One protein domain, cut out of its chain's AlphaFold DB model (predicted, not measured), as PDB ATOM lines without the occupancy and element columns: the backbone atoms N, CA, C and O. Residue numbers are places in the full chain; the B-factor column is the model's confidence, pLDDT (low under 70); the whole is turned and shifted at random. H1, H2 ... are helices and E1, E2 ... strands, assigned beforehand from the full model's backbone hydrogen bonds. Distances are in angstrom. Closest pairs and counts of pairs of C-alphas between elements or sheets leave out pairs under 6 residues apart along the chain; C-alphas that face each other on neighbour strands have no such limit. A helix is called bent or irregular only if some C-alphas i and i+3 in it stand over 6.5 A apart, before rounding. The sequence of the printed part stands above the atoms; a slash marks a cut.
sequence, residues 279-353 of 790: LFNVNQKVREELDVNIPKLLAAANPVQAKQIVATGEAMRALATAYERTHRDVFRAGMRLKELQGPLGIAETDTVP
ATOM      1  N   LEU A 279     -19.427  31.053   2.821       82.31
ATOM      2  CA  LEU A 279     -19.809  30.691   1.452       82.31
ATOM      3  C   LEU A 279     -21.130  31.355   1.049       82.31
ATOM      4  O   LEU A 279     -21.235  31.880  -0.056       82.31
ATOM      5  N   PHE A 280     -22.109  31.388   1.952       79.50
ATOM      6  CA  PHE A 280     -23.387  32.056   1.728       79.50
ATOM      7  C   PHE A 280     -23.217  33.558   1.462       79.50
ATOM      8  O   PHE A 280     -23.733  34.069   0.469       79.50
ATOM      9  N   ASN A 281     -22.449  34.259   2.299       77.94
ATOM     10  CA  ASN A 281     -22.198  35.694   2.138       77.94
ATOM     11  C   ASN A 281     -21.475  36.011   0.823       77.94
ATOM     12  O   ASN A 281     -21.785  37.009   0.172       77.94
ATOM     13  N   VAL A 282     -20.527  35.162   0.416       78.38
ATOM     14  CA  VAL A 282     -19.863  35.296  -0.885       78.38
ATOM     15  C   VAL A 282     -20.854  35.071  -2.024       78.38
ATOM     16  O   VAL A 282     -20.910  35.886  -2.942       78.38
ATOM     17  N   ASN A 283     -21.676  34.022  -1.947       79.31
ATOM     18  CA  ASN A 283     -22.668  33.722  -2.977       79.31
ATOM     19  C   ASN A 283     -23.666  34.875  -3.170       79.31
ATOM     20  O   ASN A 283     -23.948  35.241  -4.307       79.31
ATOM     21  N   GLN A 284     -24.138  35.507  -2.089       77.50
ATOM     22  CA  GLN A 284     -25.031  36.673  -2.195       77.50
ATOM     23  C   GLN A 284     -24.416  37.811  -3.007       77.50
ATOM     24  O   GLN A 284     -25.096  38.442  -3.810       77.50
ATOM     25  N   LYS A 285     -23.117  38.047  -2.841       78.19
ATOM     26  CA  LYS A 285     -22.420  39.135  -3.526       78.19
ATOM     27  C   LYS A 285     -22.058  38.784  -4.962       78.19
ATOM     28  O   LYS A 285     -22.156  39.638  -5.834       78.19
ATOM     29  N   VAL A 286     -21.721  37.523  -5.233       81.00
ATOM     30  CA  VAL A 286     -21.585  37.022  -6.612       81.00
ATOM     31  C   VAL A 286     -22.918  37.158  -7.358       81.00
ATOM     32  O   VAL A 286     -22.932  37.584  -8.509       81.00
ATOM     33  N   ARG A 287     -24.043  36.853  -6.700       81.69
ATOM     34  CA  ARG A 287     -25.391  37.028  -7.260       81.69
ATOM     35  C   ARG A 287     -25.744  38.494  -7.478       81.69
ATOM     36  O   ARG A 287     -26.222  38.835  -8.550       81.69
ATOM     37  N   GLU A 288     -25.453  39.373  -6.525       82.44
ATOM     38  CA  GLU A 288     -25.616  40.820  -6.710       82.44
ATOM     39  C   GLU A 288     -24.811  41.333  -7.916       82.44
ATOM     40  O   GLU A 288     -25.338  42.071  -8.752       82.44
ATOM     41  N   GLU A 289     -23.569  40.876  -8.074       82.88
ATOM     42  CA  GLU A 289     -22.740  41.246  -9.219       82.88
ATOM     43  C   GLU A 289     -23.337  40.752 -10.549       82.88
ATOM     44  O   GLU A 289     -23.441  41.519 -11.506       82.88
ATOM     45  N   LEU A 290     -23.778  39.491 -10.604       85.06
ATOM     46  CA  LEU A 290     -24.343  38.857 -11.802       85.06
ATOM     47  C   LEU A 290     -25.718  39.398 -12.200       85.06
ATOM     48  O   LEU A 290     -25.971  39.594 -13.390       85.06
ATOM     49  N   ASP A 291     -26.597  39.608 -11.225       85.19
ATOM     50  CA  ASP A 291     -28.019  39.873 -11.453       85.19
ATOM     51  C   ASP A 291     -28.331  41.377 -11.440       85.19
ATOM     52  O   ASP A 291     -29.337  41.810 -12.007       85.19
ATOM     53  N   VAL A 292     -27.470  42.196 -10.821       86.25
ATOM     54  CA  VAL A 292     -27.682  43.642 -10.675       86.25
ATOM     55  C   VAL A 292     -26.584  44.452 -11.359       86.25
ATOM     56  O   VAL A 292     -26.900  45.283 -12.214       86.25
ATOM     57  N   ASN A 293     -25.311  44.247 -11.013       85.56
ATOM     58  CA  ASN A 293     -24.238  45.143 -11.467       85.56
ATOM     59  C   ASN A 293     -23.849  44.912 -12.929       85.56
ATOM     60  O   ASN A 293     -23.816  45.868 -13.704       85.56
ATOM     61  N   ILE A 294     -23.633  43.664 -13.345       86.12
ATOM     62  CA  ILE A 294     -23.281  43.322 -14.730       86.12
ATOM     63  C   ILE A 294     -24.359  43.786 -15.726       86.12
ATOM     64  O   ILE A 294     -23.994  44.455 -16.694       86.12
ATOM     65  N   PRO A 295     -25.669  43.535 -15.520       89.88
ATOM     66  CA  PRO A 295     -26.710  44.045 -16.412       89.88
ATOM     67  C   PRO A 295     -26.730  45.576 -16.498       89.88
ATOM     68  O   PRO A 295     -26.859  46.125 -17.594       89.88
ATOM     69  N   LYS A 296     -26.542  46.276 -15.369       89.75
ATOM     70  CA  LYS A 296     -26.443  47.746 -15.340       89.75
ATOM     71  C   LYS A 296     -25.231  48.255 -16.121       89.75
ATOM     72  O   LYS A 296     -25.366  49.196 -16.898       89.75
ATOM     73  N   LEU A 297     -24.065  47.632 -15.940       88.19
ATOM     74  CA  LEU A 297     -22.834  47.999 -16.643       88.19
ATOM     75  C   LEU A 297     -22.941  47.719 -18.145       88.19
ATOM     76  O   LEU A 297     -22.539  48.560 -18.942       88.19
ATOM     77  N   LEU A 298     -23.532  46.588 -18.545       87.44
ATOM     78  CA  LEU A 298     -23.753  46.248 -19.955       87.44
ATOM     79  C   LEU A 298     -24.682  47.240 -20.659       87.44
ATOM     80  O   LEU A 298     -24.420  47.591 -21.806       87.44
ATOM     81  N   ALA A 299     -25.723  47.728 -19.978       87.25
ATOM     82  CA  ALA A 299     -26.637  48.725 -20.534       87.25
ATOM     83  C   ALA A 299     -25.953  50.076 -20.832       87.25
ATOM     84  O   ALA A 299     -26.419  50.819 -21.692       87.25
ATOM     85  N   ALA A 300     -24.852  50.384 -20.139       87.81
ATOM     86  CA  ALA A 300     -24.094  51.626 -20.288       87.81
ATOM     87  C   ALA A 300     -22.766  51.464 -21.063       87.81
ATOM     88  O   ALA A 300     -22.044  52.444 -21.246       87.81
ATOM     89  N   ALA A 301     -22.414  50.250 -21.498       86.19
ATOM     90  CA  ALA A 301     -21.090  49.933 -22.034       86.19
ATOM     91  C   ALA A 301     -20.972  50.122 -23.554       86.19
ATOM     92  O   ALA A 301     -21.876  49.805 -24.325       86.19
ATOM     93  N   ASN A 302     -19.790  50.551 -24.006       90.19
ATOM     94  CA  ASN A 302     -19.425  50.514 -25.426       90.19
ATOM     95  C   ASN A 302     -19.017  49.085 -25.877       90.19
ATOM     96  O   ASN A 302     -18.780  48.221 -25.032       90.19
ATOM     97  N   PRO A 303     -18.872  48.799 -27.190       86.12
ATOM     98  CA  PRO A 303     -18.619  47.437 -27.682       86.12
ATOM     99  C   PRO A 303     -17.339  46.760 -27.157       86.12
ATOM    100  O   PRO A 303     -17.281  45.533 -27.076       86.12
ATOM    101  N   VAL A 304     -16.305  47.531 -26.798       83.44
ATOM    102  CA  VAL A 304     -15.045  47.000 -26.245       83.44
ATOM    103  C   VAL A 304     -15.210  46.664 -24.761       83.44
ATOM    104  O   VAL A 304     -14.815  45.582 -24.325       83.44
ATOM    105  N   GLN A 305     -15.859  47.549 -24.001       83.38
ATOM    106  CA  GLN A 305     -16.195  47.334 -22.591       83.38
ATOM    107  C   GLN A 305     -17.188  46.180 -22.422       83.38
ATOM    108  O   GLN A 305     -17.012  45.344 -21.540       83.38
ATOM    109  N   ALA A 306     -18.177  46.070 -23.311       84.81
ATOM    110  CA  ALA A 306     -19.163  44.996 -23.290       84.81
ATOM    111  C   ALA A 306     -18.500  43.610 -23.370       84.81
ATOM    112  O   ALA A 306     -18.860  42.722 -22.603       84.81
ATOM    113  N   LYS A 307     -17.471  43.431 -24.216       86.81
ATOM    114  CA  LYS A 307     -16.711  42.167 -24.287       86.81
ATOM    115  C   LYS A 307     -16.032  41.814 -22.959       86.81
ATOM    116  O   LYS A 307     -16.079  40.660 -22.542       86.81
ATOM    117  N   GLN A 308     -15.428  42.792 -22.285       84.12
ATOM    118  CA  GLN A 308     -14.771  42.581 -20.989       84.12
ATOM    119  C   GLN A 308     -15.781  42.278 -19.873       84.12
ATOM    120  O   GLN A 308     -15.540  41.405 -19.038       84.12
ATOM    121  N   ILE A 309     -16.931  42.954 -19.880       82.81
ATOM    122  CA  ILE A 309     -18.000  42.738 -18.899       82.81
ATOM    123  C   ILE A 309     -18.641  41.355 -19.094       82.81
ATOM    124  O   ILE A 309     -18.878  40.657 -18.112       82.81
ATOM    125  N   VAL A 310     -18.854  40.908 -20.339       86.06
ATOM    126  CA  VAL A 310     -19.355  39.552 -20.633       86.06
ATOM    127  C   VAL A 310     -18.383  38.484 -20.134       86.06
ATOM    128  O   VAL A 310     -18.814  37.579 -19.423       86.06
ATOM    129  N   ALA A 311     -17.084  38.615 -20.422       84.38
ATOM    130  CA  ALA A 311     -16.071  37.678 -19.930       84.38
ATOM    131  C   ALA A 311     -16.011  37.644 -18.391       84.38
ATOM    132  O   ALA A 311     -15.917  36.576 -17.786       84.38
ATOM    133  N   THR A 312     -16.139  38.808 -17.744       82.06
ATOM    134  CA  THR A 312     -16.253  38.901 -16.278       82.06
ATOM    135  C   THR A 312     -17.504  38.176 -15.778       82.06
ATOM    136  O   THR A 312     -17.430  37.415 -14.817       82.06
ATOM    137  N   GLY A 313     -18.642  38.340 -16.456       84.06
ATOM    138  CA  GLY A 313     -19.879  37.634 -16.132       84.06
ATOM    139  C   GLY A 313     -19.786  36.120 -16.316       84.06
ATOM    140  O   GLY A 313     -20.296  35.379 -15.482       84.06
ATOM    141  N   GLU A 314     -19.106  35.631 -17.350       86.00
ATOM    142  CA  GLU A 314     -18.847  34.195 -17.535       86.00
ATOM    143  C   GLU A 314     -17.970  33.623 -16.417       86.00
ATOM    144  O   GLU A 314     -18.320  32.594 -15.833       86.00
ATOM    145  N   ALA A 315     -16.894  34.322 -16.046       81.69
ATOM    146  CA  ALA A 315     -16.049  33.938 -14.919       81.69
ATOM    147  C   ALA A 315     -16.832  33.922 -13.592       81.69
ATOM    148  O   ALA A 315     -16.714  32.975 -12.813       81.69
ATOM    149  N   MET A 316     -17.684  34.926 -13.354       81.06
ATOM    150  CA  MET A 316     -18.542  34.991 -12.165       81.06
ATOM    151  C   MET A 316     -19.615  33.894 -12.153       81.06
ATOM    152  O   MET A 316     -19.912  33.357 -11.088       81.06
ATOM    153  N   ARG A 317     -20.167  33.495 -13.308       83.56
ATOM    154  CA  ARG A 317     -21.097  32.352 -13.400       83.56
ATOM    155  C   ARG A 317     -20.405  31.029 -13.094       83.56
ATOM    156  O   ARG A 317     -20.936  30.247 -12.314       83.56
ATOM    157  N   ALA A 318     -19.218  30.795 -13.657       80.94
ATOM    158  CA  ALA A 318     -18.427  29.601 -13.350       80.94
ATOM    159  C   ALA A 318     -18.098  29.529 -11.849       80.94
ATOM    160  O   ALA A 318     -18.239  28.477 -11.222       80.94
ATOM    161  N   LEU A 319     -17.743  30.674 -11.262       78.69
ATOM    162  CA  LEU A 319     -17.525  30.815  -9.829       78.69
ATOM    163  C   LEU A 319     -18.803  30.515  -9.024       78.69
ATOM    164  O   LEU A 319     -18.744  29.743  -8.070       78.69
ATOM    165  N   ALA A 320     -19.960  31.054  -9.421       78.69
ATOM    166  CA  ALA A 320     -21.249  30.786  -8.775       78.69
ATOM    167  C   ALA A 320     -21.607  29.288  -8.793       78.69
ATOM    168  O   ALA A 320     -21.998  28.732  -7.767       78.69
ATOM    169  N   THR A 321     -21.407  28.603  -9.922       78.12
ATOM    170  CA  THR A 321     -21.633  27.153 -10.029       78.12
ATOM    171  C   THR A 321     -20.696  26.358  -9.115       78.12
ATOM    172  O   THR A 321     -21.141  25.431  -8.432       78.12
ATOM    173  N   ALA A 322     -19.412  26.725  -9.056       75.62
ATOM    174  CA  ALA A 322     -18.460  26.102  -8.138       75.62
ATOM    175  C   ALA A 322     -18.877  26.307  -6.669       75.62
ATOM    176  O   ALA A 322     -18.864  25.355  -5.884       75.62
ATOM    177  N   TYR A 323     -19.341  27.512  -6.318       78.81
ATOM    178  CA  TYR A 323     -19.873  27.821  -4.990       78.81
ATOM    179  C   TYR A 323     -21.066  26.959  -4.613       78.81
ATOM    180  O   TYR A 323     -21.080  26.397  -3.524       78.81
ATOM    181  N   GLU A 324     -22.057  26.828  -5.488       76.56
ATOM    182  CA  GLU A 324     -23.261  26.042  -5.205       76.56
ATOM    183  C   GLU A 324     -22.962  24.562  -4.956       76.56
ATOM    184  O   GLU A 324     -23.654  23.905  -4.168       76.56
ATOM    185  N   ARG A 325     -21.929  24.018  -5.611       77.44
ATOM    186  CA  ARG A 325     -21.455  22.656  -5.348       77.44
ATOM    187  C   ARG A 325     -20.812  22.562  -3.965       77.44
ATOM    188  O   ARG A 325     -21.290  21.798  -3.129       77.44
ATOM    189  N   THR A 326     -19.796  23.374  -3.684       81.44
ATOM    190  CA  THR A 326     -19.079  23.324  -2.398       81.44
ATOM    191  C   THR A 326     -19.966  23.700  -1.216       81.44
ATOM    192  O   THR A 326     -19.856  23.113  -0.146       81.44
ATOM    193  N   HIS A 327     -20.904  24.623  -1.398       81.88
ATOM    194  CA  HIS A 327     -21.882  24.992  -0.381       81.88
ATOM    195  C   HIS A 327     -22.734  23.790   0.055       81.88
ATOM    196  O   HIS A 327     -22.930  23.574   1.251       81.88
ATOM    197  N   ARG A 328     -23.190  22.966  -0.902       79.19
ATOM    198  CA  ARG A 328     -23.923  21.723  -0.610       79.19
ATOM    199  C   ARG A 328     -23.041  20.656   0.031       79.19
ATOM    200  O   ARG A 328     -23.535  19.898   0.862       79.19
ATOM    201  N   ASP A 329     -21.758  20.613  -0.313       85.44
ATOM    202  CA  ASP A 329     -20.808  19.708   0.335       85.44
ATOM    203  C   ASP A 329     -20.578  20.088   1.798       85.44
ATOM    204  O   ASP A 329     -20.613  19.215   2.657       85.44
ATOM    205  N   VAL A 330     -20.424  21.378   2.108       88.19
ATOM    206  CA  VAL A 330     -20.187  21.851   3.481       88.19
ATOM    207  C   VAL A 330     -21.410  21.646   4.371       88.19
ATOM    208  O   VAL A 330     -21.275  21.112   5.473       88.19
ATOM    209  N   PHE A 331     -22.600  22.049   3.916       86.88
ATOM    210  CA  PHE A 331     -23.836  21.853   4.674       86.88
ATOM    211  C   PHE A 331     -25.056  21.799   3.746       86.88
ATOM    212  O   PHE A 331     -25.585  22.828   3.313       86.88
ATOM    213  N   ARG A 332     -25.544  20.584   3.472       84.62
ATOM    214  CA  ARG A 332     -26.608  20.335   2.491       84.62
ATOM    215  C   ARG A 332     -27.927  21.000   2.878       84.62
ATOM    216  O   ARG A 332     -28.618  21.531   2.012       84.62
ATOM    217  N   ALA A 333     -28.278  20.992   4.162       77.38
ATOM    218  CA  ALA A 333     -29.546  21.544   4.638       77.38
ATOM    219  C   ALA A 333     -29.484  23.035   5.061       77.38
ATOM    220  O   ALA A 333     -30.524  23.628   5.352       77.38
ATOM    221  N   GLY A 334     -28.307  23.673   5.070       75.00
ATOM    222  CA  GLY A 334     -28.051  24.916   5.817       75.00
ATOM    223  C   GLY A 334     -28.935  26.133   5.504       75.00
ATOM    224  O   GLY A 334     -29.121  26.999   6.350       75.00
ATOM    225  N   MET A 335     -29.584  26.205   4.345       70.12
ATOM    226  CA  MET A 335     -30.477  27.333   4.019       70.12
ATOM    227  C   MET A 335     -31.819  27.313   4.772       70.12
ATOM    228  O   MET A 335     -32.602  28.259   4.683       70.12
ATOM    229  N   ARG A 336     -32.120  26.239   5.512       65.88
ATOM    230  CA  ARG A 336     -33.471  25.939   6.012       65.88
ATOM    231  C   ARG A 336     -33.666  26.199   7.504       65.88
ATOM    232  O   ARG A 336     -34.252  25.371   8.177       65.88
ATOM    233  N   LEU A 337     -33.238  27.342   8.035       62.31
ATOM    234  CA  LEU A 337     -33.225  27.676   9.479       62.31
ATOM    235  C   LEU A 337     -34.297  26.984  10.365       62.31
ATOM    236  O   LEU A 337     -33.941  26.236  11.270       62.31
ATOM    237  N   LYS A 338     -35.604  27.183  10.105       56.75
ATOM    238  CA  LYS A 338     -36.703  26.546  10.878       56.75
ATOM    239  C   LYS A 338     -37.170  25.186  10.340       56.75
ATOM    240  O   LYS A 338     -37.800  24.427  11.068       56.75
ATOM    241  N   GLU A 339     -36.880  24.871   9.084       64.25
ATOM    242  CA  GLU A 339     -37.335  23.651   8.397       64.25
ATOM    243  C   GLU A 339     -36.264  22.559   8.315       64.25
ATOM    244  O   GLU A 339     -36.547  21.447   7.875       64.25
ATOM    245  N   LEU A 340     -35.048  22.865   8.774       69.06
ATOM    246  CA  LEU A 340     -33.889  21.982   8.870       69.06
ATOM    247  C   LEU A 340     -34.264  20.633   9.481       69.06
ATOM    248  O   LEU A 340     -33.733  19.598   9.097       69.06
ATOM    249  N   GLN A 341     -35.202  20.661  10.423       71.31
ATOM    250  CA  GLN A 341     -35.600  19.512  11.208       71.31
ATOM    251  C   GLN A 341     -36.656  18.605  10.559       71.31
ATOM    252  O   GLN A 341     -37.082  17.626  11.183       71.31
ATOM    253  N   GLY A 342     -37.161  18.985   9.385       71.81
ATOM    254  CA  GLY A 342     -38.106  18.207   8.590       71.81
ATOM    255  C   GLY A 342     -37.442  17.643   7.330       71.81
ATOM    256  O   GLY A 342     -36.353  18.089   6.959       71.81
ATOM    257  N   PRO A 343     -38.086  16.681   6.647       73.88
ATOM    258  CA  PRO A 343     -37.589  16.149   5.385       73.88
ATOM    259  C   PRO A 343     -37.262  17.253   4.369       73.88
ATOM    260  O   PRO A 343     -37.926  18.294   4.295       73.88
ATOM    261  N   LEU A 344     -36.207  17.035   3.589       76.00
ATOM    262  CA  LEU A 344     -35.728  17.933   2.543       76.00
ATOM    263  C   LEU A 344     -36.019  17.330   1.172       76.00
ATOM    264  O   LEU A 344     -35.434  16.313   0.811       76.00
ATOM    265  N   GLY A 345     -36.893  17.979   0.404       76.50
ATOM    266  CA  GLY A 345     -37.028  17.707  -1.025       76.50
ATOM    267  C   GLY A 345     -35.821  18.279  -1.761       76.50
ATOM    268  O   GLY A 345     -35.564  19.476  -1.659       76.50
ATOM    269  N   ILE A 346     -35.065  17.424  -2.451       69.69
ATOM    270  CA  ILE A 346     -33.910  17.855  -3.262       69.69
ATOM    271  C   ILE A 346     -34.284  17.901  -4.750       69.69
ATOM    272  O   ILE A 346     -33.804  18.762  -5.481       69.69
ATOM    273  N   ALA A 347     -35.162  17.000  -5.188       69.69
ATOM    274  CA  ALA A 347     -35.723  16.956  -6.535       69.69
ATOM    275  C   ALA A 347     -37.189  16.507  -6.456       69.69
ATOM    276  O   ALA A 347     -37.610  15.971  -5.430       69.69
ATOM    277  N   GLU A 348     -37.952  16.648  -7.546       63.78
ATOM    278  CA  GLU A 348     -39.338  16.141  -7.631       63.78
ATOM    279  C   GLU A 348     -39.440  14.643  -7.294       63.78
ATOM    280  O   GLU A 348     -40.472  14.165  -6.827       63.78
ATOM    281  N   THR A 349     -38.344  13.908  -7.484       73.62
ATOM    282  CA  THR A 349     -38.258  12.461  -7.298       73.62
ATOM    283  C   THR A 349     -37.561  12.031  -6.011       73.62
ATOM    284  O   THR A 349     -37.512  10.832  -5.760       73.62
ATOM    285  N   ASP A 350     -36.997  12.938  -5.205       77.88
ATOM    286  CA  ASP A 350     -36.146  12.572  -4.064       77.88
ATOM    287  C   ASP A 350     -36.387  13.438  -2.822       77.88
ATOM    288  O   ASP A 350     -36.331  14.671  -2.863       77.88
ATOM    289  N   THR A 351     -36.498  12.760  -1.681       80.25
ATOM    290  CA  THR A 351     -36.566  13.364  -0.350       80.25
ATOM    291  C   THR A 351     -35.458  12.791   0.529       80.25
ATOM    292  O   THR A 351     -35.267  11.577   0.586       80.25
ATOM    293  N   VAL A 352     -34.733  13.638   1.251       80.25
ATOM    294  CA  VAL A 352     -33.740  13.227   2.254       80.25
ATOM    295  C   VAL A 352     -34.224  13.595   3.659       80.25
ATOM    296  O   VAL A 352     -35.125  14.431   3.797       80.25
ATOM    297  N   PRO A 353     -33.673  12.989   4.721       74.88
ATOM    298  CA  PRO A 353     -34.101  13.298   6.070       74.88
ATOM    299  C   PRO A 353     -33.574  14.677   6.482       74.88
ATOM    300  O   PRO A 353     -32.517  15.121   6.020       74.88
TER     301      PRO A 353
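What this domain is: This is residues 279 to 353 of the 790 residues of an uncharacterized protein of Planctomycetia bacterium (UniProt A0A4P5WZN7). A long helical hairpin, H1 and H2 side by side, makes the shaft of a rod, and a small head of two short strands, E1 and E2, sits beyond the end where H1 begins and H2 ends. A long loop, residues 331 to 343, joins shaft to head. The printed part has 75 residues, with two named helices followed by two named strands, H1 H2 E1 E2; the sheet, order E1 - E2, is antiparallel, and the class is mostly helix. The whole is only just loose, close to extended, with a radius of gyration of the C-alphas of 16.7 A and spans of 51 by 22 by 21 A.

How they stand to each other: Start with H1, residues 279 to 300, and H2, residues 303 to 330, a helical hairpin: they touch, closest at the C-alphas of Leu 298 and Ala 306, 5.8 A apart. They run opposite ways at a shallow tilt of 17 degrees. H1 has a kink of 25 degrees near residue 294 and is irregular, but only just: C-alphas 291 and 294 are 6.7 A apart. O i to N i+4 pairs are within hydrogen-bond range in 16 of 18 cases in H1 and 22 of 24 in H2. Go on to E1, residues 344 to 347, and E2, residues 350 to 352, an antiparallel hairpin at 154 degrees; N 344 and O 352, 2.8 A, are within hydrogen-bond range. H1 is apart from both strands, and H2 is apart from E2.

Where its parts are: Find C-alpha 279 at (-19.809, 30.691, 1.452); from there H1 runs 30.5 A to residue 300. H2 runs 40.4 A from residue 303 to C-alpha 330 at (-20.187, 21.851, 3.481). E1 covers 9.1 A and E2 6.8 A, ending at C-alpha 352, (-33.740, 13.227, 2.254).

The domain as a whole: The C-alphas farthest apart, those of Asn 302 and Pro 353, are 50.9 A apart. The printed part has no cut; the link from H2 to E1 is long, the other two tight. Look for pLDDT under 70 at residues 336 to 340 and 346 to 348.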